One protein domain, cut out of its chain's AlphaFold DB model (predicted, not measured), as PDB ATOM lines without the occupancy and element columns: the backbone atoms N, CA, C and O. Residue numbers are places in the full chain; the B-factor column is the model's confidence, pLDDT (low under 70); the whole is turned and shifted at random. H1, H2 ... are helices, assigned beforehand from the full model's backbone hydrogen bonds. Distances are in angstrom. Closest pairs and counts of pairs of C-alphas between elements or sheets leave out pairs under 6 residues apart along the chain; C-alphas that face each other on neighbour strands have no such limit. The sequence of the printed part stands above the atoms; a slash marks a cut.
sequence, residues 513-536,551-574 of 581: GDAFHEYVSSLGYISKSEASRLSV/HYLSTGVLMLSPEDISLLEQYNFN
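Overview. This is residues 513 to 536 and 551 to 574 of the 581 residues of an uncharacterized protein of Gossypium lobatum (UniProt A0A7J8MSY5). One long helix, H1, makes the longest axis, and a short helix, H2, is set across its middle part at about a right angle. An unnamed stretch, residues 551 to 561, leads to H2 from one side of H1, and the tail of residues 571 to 574 runs out on the other side. The printed part has 48 residues with two named helices, H1 then H2, and no named strand; the class is all helix. It is compact, with a radius of gyration of the C-alphas of 10.8 A and spans of 32 by 26 by 15 A.

Along the chain. H1, residues 514 to 536, runs 32.7 A from C-alpha 514 at (3.666, -8.820, -37.648) to C-alpha 536 at (27.820, -7.909, -15.617). H2, residues 562 to 570, runs 12.6 A and ends at C-alpha 570 at (8.556, -6.427, -19.123).

Arrangement. H1 touches H2 with residues 520 to 528 alone; the closest C-alphas, of Gly 524 and Leu 568, are 4.9 A apart. Their lines are about perpendicular, at 77 degrees. In H1 and H2 every O i to N i+4 pair is within hydrogen-bond range.

Size, cuts and confidence. The two C-alphas farthest apart, of Gly 513 and Val 536, are 35.2 A apart. The link from H1 to H2 crosses the cut: residues 537 to 550 are not printed, and C-alphas 536 and 551 are 13.0 A apart. The mean pLDDT of the printed part is 74.7; residues 536, 556 to 558 and 569 to 574 are under 70.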
ATOM      1  N   GLY A 513       0.220  -5.358 -37.256       72.50
ATOM      2  CA  GLY A 513       0.890  -6.259 -38.190       72.50
ATOM      3  C   GLY A 513       2.195  -6.840 -37.646       72.50
ATOM      4  O   GLY A 513       2.851  -6.263 -36.773       72.50
ATOM      5  N   ASP A 514       2.584  -7.991 -38.189       72.94
ATOM      6  CA  ASP A 514       3.666  -8.820 -37.648       72.94
ATOM      7  C   ASP A 514       5.029  -8.119 -37.683       72.94
ATOM      8  O   ASP A 514       5.779  -8.195 -36.715       72.94
ATOM      9  N   ALA A 515       5.298  -7.296 -38.702       72.31
ATOM     10  CA  ALA A 515       6.502  -6.463 -38.763       72.31
ATOM     11  C   ALA A 515       6.633  -5.485 -37.570       72.31
ATOM     12  O   ALA A 515       7.743  -5.186 -37.126       72.31
ATOM     13  N   PHE A 516       5.520  -5.000 -36.997       73.12
ATOM     14  CA  PHE A 516       5.562  -4.193 -35.770       73.12
ATOM     15  C   PHE A 516       5.846  -5.064 -34.537       73.12
ATOM     16  O   PHE A 516       6.570  -4.642 -33.631       73.12
ATOM     17  N   HIS A 517       5.312  -6.288 -34.508       74.38
ATOM     18  CA  HIS A 517       5.578  -7.262 -33.452       74.38
ATOM     19  C   HIS A 517       7.047  -7.722 -33.446       74.38
ATOM     20  O   HIS A 517       7.674  -7.750 -32.384       74.38
ATOM     21  N   GLU A 518       7.627  -8.010 -34.613       79.88
ATOM     22  CA  GLU A 518       9.049  -8.322 -34.787       79.88
ATOM     23  C   GLU A 518       9.942  -7.146 -34.387       79.88
ATOM     24  O   GLU A 518      10.881  -7.325 -33.608       79.88
ATOM     25  N   TYR A 519       9.614  -5.927 -34.834       81.38
ATOM     26  CA  TYR A 519      10.354  -4.722 -34.463       81.38
ATOM     27  C   TYR A 519      10.399  -4.534 -32.937       81.38
ATOM     28  O   TYR A 519      11.486  -4.451 -32.364       81.38
ATOM     29  N   VAL A 520       9.245  -4.556 -32.257       79.38
ATOM     30  CA  VAL A 520       9.174  -4.442 -30.786       79.38
ATOM     31  C   VAL A 520       9.881  -5.611 -30.088       79.38
ATOM     32  O   VAL A 520      10.568  -5.401 -29.088       79.38
ATOM     33  N   SER A 521       9.783  -6.828 -30.628       78.94
ATOM     34  CA  SER A 521      10.477  -8.001 -30.083       78.94
ATOM     35  C   SER A 521      11.998  -7.853 -30.170       78.94
ATOM     36  O   SER A 521      12.687  -8.042 -29.165       78.94
ATOM     37  N   SER A 522      12.531  -7.444 -31.326       81.75
ATOM     38  CA  SER A 522      13.967  -7.194 -31.523       81.75
ATOM     39  C   SER A 522      14.487  -6.096 -30.587       81.75
ATOM     40  O   SER A 522      15.533  -6.253 -29.955       81.75
ATOM     41  N   LEU A 523      13.701  -5.033 -30.396       82.25
ATOM     42  CA  LEU A 523      13.989  -3.929 -29.484       82.25
ATOM     43  C   LEU A 523      14.015  -4.397 -28.015       82.25
ATOM     44  O   LEU A 523      14.889  -3.992 -27.246       82.25
ATOM     45  N   GLY A 524      13.130  -5.327 -27.641       82.44
ATOM     46  CA  GLY A 524      13.145  -6.019 -26.350       82.44
ATOM     47  C   GLY A 524      14.364  -6.934 -26.150       82.44
ATOM     48  O   GLY A 524      14.934  -6.954 -25.057       82.44
ATOM     49  N   TYR A 525      14.820  -7.645 -27.188       82.12
ATOM     50  CA  TYR A 525      16.063  -8.432 -27.151       82.12
ATOM     51  C   TYR A 525      17.311  -7.549 -27.003       82.12
ATOM     52  O   TYR A 525      18.197  -7.863 -26.201       82.12
ATOM     53  N   ILE A 526      17.364  -6.411 -27.705       83.12
ATOM     54  CA  ILE A 526      18.407  -5.395 -27.508       83.12
ATOM     55  C   ILE A 526      18.357  -4.892 -26.061       83.12
ATOM     56  O   ILE A 526      19.377  -4.909 -25.381       83.12
ATOM     57  N   SER A 527      17.174  -4.549 -25.538       83.25
ATOM     58  CA  SER A 527      17.041  -4.066 -24.159       83.25
ATOM     59  C   SER A 527      17.563  -5.067 -23.118       83.25
ATOM     60  O   SER A 527      18.372  -4.709 -22.261       83.25
ATOM     61  N   LYS A 528      17.187  -6.346 -23.239       83.00
ATOM     62  CA  LYS A 528      17.564  -7.409 -22.287       83.00
ATOM     63  C   LYS A 528      19.051  -7.778 -22.367       83.00
ATOM     64  O   LYS A 528      19.669  -8.065 -21.339       83.00
ATOM     65  N   SER A 529      19.656  -7.735 -23.556       79.56
ATOM     66  CA  SER A 529      21.101  -7.965 -23.732       79.56
ATOM     67  C   SER A 529      21.949  -6.771 -23.267       79.56
ATOM     68  O   SER A 529      22.974  -6.967 -22.608       79.56
ATOM     69  N   GLU A 530      21.490  -5.538 -23.500       80.19
ATOM     70  CA  GLU A 530      22.066  -4.310 -22.940       80.19
ATOM     71  C   GLU A 530      22.044  -4.320 -21.406       80.19
ATOM     72  O   GLU A 530      23.088  -4.156 -20.773       80.19
ATOM     73  N   ALA A 531      20.881  -4.579 -20.797       79.94
ATOM     74  CA  ALA A 531      20.723  -4.677 -19.347       79.94
ATOM     75  C   ALA A 531      21.621  -5.768 -18.739       79.94
ATOM     76  O   ALA A 531      22.291  -5.536 -17.729       79.94
ATOM     77  N   SER A 532      21.728  -6.923 -19.405       78.81
ATOM     78  CA  SER A 532      22.648  -7.999 -19.014       78.81
ATOM     79  C   SER A 532      24.112  -7.538 -19.039       78.81
ATOM     80  O   SER A 532      24.840  -7.746 -18.066       78.81
ATOM     81  N   ARG A 533      24.549  -6.845 -20.101       80.56
ATOM     82  CA  ARG A 533      25.918  -6.307 -20.211       80.56
ATOM     83  C   ARG A 533      26.208  -5.240 -19.151       80.56
ATOM     84  O   ARG A 533      27.310  -5.213 -18.599       80.56
ATOM     85  N   LEU A 534      25.237  -4.378 -18.847       74.00
ATOM     86  CA  LEU A 534      25.346  -3.367 -17.791       74.00
ATOM     87  C   LEU A 534      25.457  -4.014 -16.401       74.00
ATOM     88  O   LEU A 534      26.332  -3.628 -15.629       74.00
ATOM     89  N   SER A 535      24.640  -5.034 -16.123       70.19
ATOM     90  CA  SER A 535      24.662  -5.802 -14.872       70.19
ATOM     91  C   SER A 535      26.007  -6.508 -14.650       70.19
ATOM     92  O   SER A 535      26.653  -6.303 -13.617       70.19
ATOM     93  N   VAL A 536      26.504  -7.241 -15.658       63.44
ATOM     94  CA  VAL A 536      27.820  -7.909 -15.617       63.44
ATOM     95  C   VAL A 536      28.953  -6.899 -15.387       63.44
ATOM     96  O   VAL A 536      29.836  -7.139 -14.558       63.44
ATOM     97  N   HIS A 551      22.732   2.407 -21.468       76.44
ATOM     98  CA  HIS A 551      21.917   1.521 -22.287       76.44
ATOM     99  C   HIS A 551      21.851   2.080 -23.712       76.44
ATOM    100  O   HIS A 551      21.625   3.283 -23.877       76.44
ATOM    101  N   TYR A 552      22.083   1.247 -24.722       79.50
ATOM    102  CA  TYR A 552      22.169   1.669 -26.125       79.50
ATOM    103  C   TYR A 552      20.910   2.411 -26.591       79.50
ATOM    104  O   TYR A 552      21.020   3.474 -27.198       79.50
ATOM    105  N   LEU A 553      19.718   1.952 -26.190       79.94
ATOM    106  CA  LEU A 553      18.445   2.608 -26.534       79.94
ATOM    107  C   LEU A 553      18.261   3.983 -25.852       79.94
ATOM    108  O   LEU A 553      17.443   4.791 -26.288       79.94
ATOM    109  N   SER A 554      19.074   4.289 -24.833       77.75
ATOM    110  CA  SER A 554      19.170   5.608 -24.184       77.75
ATOM    111  C   SER A 554      20.301   6.490 -24.756       77.75
ATOM    112  O   SER A 554      20.827   7.365 -24.062       77.75
ATOM    113  N   THR A 555      20.737   6.251 -26.004       70.81
ATOM    114  CA  THR A 555      21.769   7.046 -26.706       70.81
ATOM    115  C   THR A 555      21.499   7.102 -28.218       70.81
ATOM    116  O   THR A 555      21.652   6.104 -28.908       70.81
ATOM    117  N   GLY A 556      21.154   8.272 -28.771       67.12
ATOM    118  CA  GLY A 556      20.910   8.421 -30.213       67.12
ATOM    119  C   GLY A 556      20.147   9.697 -30.577       67.12
ATOM    120  O   GLY A 556      20.117  10.644 -29.798       67.12
ATOM    121  N   VAL A 557      19.523   9.707 -31.760       64.31
ATOM    122  CA  VAL A 557      18.554  10.745 -32.184       64.31
ATOM    123  C   VAL A 557      17.113  10.330 -31.851       64.31
ATOM    124  O   VAL A 557      16.280  11.177 -31.548       64.31
ATOM    125  N   LEU A 558      16.837   9.021 -31.842       66.81
ATOM    126  CA  LEU A 558      15.572   8.413 -31.420       66.81
ATOM    127  C   LEU A 558      15.784   7.718 -30.066       66.81
ATOM    128  O   LEU A 558      15.865   6.497 -29.983       66.81
ATOM    129  N   MET A 559      15.990   8.517 -29.017       79.00
ATOM    130  CA  MET A 559      16.236   8.016 -27.661       79.00
ATOM    131  C   MET A 559      14.923   7.576 -27.012       79.00
ATOM    132  O   MET A 559      13.975   8.358 -26.970       79.00
ATOM    133  N   LEU A 560      14.893   6.364 -26.461       78.06
ATOM    134  CA  LEU A 560      13.793   5.908 -25.612       78.06
ATOM    135  C   LEU A 560      13.945   6.458 -24.189       78.06
ATOM    136  O   LEU A 560      15.069   6.673 -23.715       78.06
ATOM    137  N   SER A 561      12.825   6.667 -23.495       80.62
ATOM    138  CA  SER A 561      12.854   7.023 -22.075       80.62
ATOM    139  C   SER A 561      13.263   5.818 -21.206       80.62
ATOM    140  O   SER A 561      13.117   4.667 -21.633       80.62
ATOM    141  N   PRO A 562      13.782   6.034 -19.981       74.56
ATOM    142  CA  PRO A 562      13.992   4.956 -19.010       74.56
ATOM    143  C   PRO A 562      12.731   4.112 -18.761       74.56
ATOM    144  O   PRO A 562      12.823   2.903 -18.551       74.56
ATOM    145  N   GLU A 563      11.562   4.746 -18.823       77.94
ATOM    146  CA  GLU A 563      10.252   4.134 -18.652       77.94
ATOM    147  C   GLU A 563       9.918   3.200 -19.831       77.94
ATOM    148  O   GLU A 563       9.601   2.030 -19.610       77.94
ATOM    149  N   ASP A 564      10.091   3.659 -21.078       79.25
ATOM    150  CA  ASP A 564       9.912   2.839 -22.293       79.25
ATOM    151  C   ASP A 564      10.854   1.622 -22.303       79.25
ATOM    152  O   ASP A 564      10.466   0.513 -22.676       79.25
ATOM    153  N   ILE A 565      12.102   1.821 -21.868       80.12
ATOM    154  CA  ILE A 565      13.120   0.767 -21.777       80.12
ATOM    155  C   ILE A 565      12.701  -0.309 -20.764       80.12
ATOM    156  O   ILE A 565      12.841  -1.498 -21.059       80.12
ATOM    157  N   SER A 566      12.125   0.077 -19.620       76.25
ATOM    158  CA  SER A 566      11.600  -0.879 -18.635       76.25
ATOM    159  C   SER A 566      10.340  -1.604 -19.129       76.25
ATOM    160  O   SER A 566      10.181  -2.801 -18.886       76.25
ATOM    161  N   LEU A 567       9.470  -0.932 -19.891       76.94
ATOM    162  CA  LEU A 567       8.319  -1.575 -20.535       76.94
ATOM    163  C   LEU A 567       8.760  -2.631 -21.569       76.94
ATOM    164  O   LEU A 567       8.171  -3.711 -21.629       76.94
ATOM    165  N   LEU A 568       9.840  -2.384 -22.319       77.19
ATOM    166  CA  LEU A 568      10.447  -3.358 -23.243       77.19
ATOM    167  C   LEU A 568      11.089  -4.568 -22.537       77.19
ATOM    168  O   LEU A 568      11.122  -5.666 -23.100       77.19
ATOM    169  N   GLU A 569      11.587  -4.408 -21.308       68.75
ATOM    170  CA  GLU A 569      12.049  -5.535 -20.484       68.75
ATOM    171  C   GLU A 569      10.875  -6.401 -20.001       68.75
ATOM    172  O   GLU A 569      10.938  -7.634 -20.067       68.75
ATOM    173  N   GLN A 570       9.783  -5.760 -19.568       67.00
ATOM    174  CA  GLN A 570       8.556  -6.427 -19.123       67.00
ATOM    175  C   GLN A 570       7.827  -7.144 -20.272       67.00
ATOM    176  O   GLN A 570       7.224  -8.197 -20.051       67.00
ATOM    177  N   TYR A 571       7.925  -6.632 -21.503       66.19
ATOM    178  CA  TYR A 571       7.297  -7.219 -22.685       66.19
ATOM    179  C   TYR A 571       7.874  -8.610 -23.008       66.19
ATOM    180  O   TYR A 571       9.005  -8.748 -23.483       66.19
ATOM    181  N   ASN A 572       7.096  -9.662 -22.740       56.81
ATOM    182  CA  ASN A 572       7.454 -11.058 -22.995       56.81
ATOM    183  C   ASN A 572       6.241 -11.819 -23.552       56.81
ATOM    184  O   ASN A 572       5.382 -12.246 -22.789       56.81
ATOM    185  N   PHE A 573       6.193 -12.024 -24.873       52.28
ATOM    186  CA  PHE A 573       5.215 -12.927 -25.502       52.28
ATOM    187  C   PHE A 573       5.654 -14.396 -25.502       52.28
ATOM    188  O   PHE A 573       4.814 -15.291 -25.549       52.28
ATOM    189  N   ASN A 574       6.958 -14.656 -25.356       42.34
ATOM    190  CA  ASN A 574       7.491 -16.003 -25.169       42.34
ATOM    191  C   ASN A 574       7.211 -16.491 -23.744       42.34
ATOM    192  O   ASN A 574       8.089 -16.492 -22.876       42.34
TER     193      ASN A 574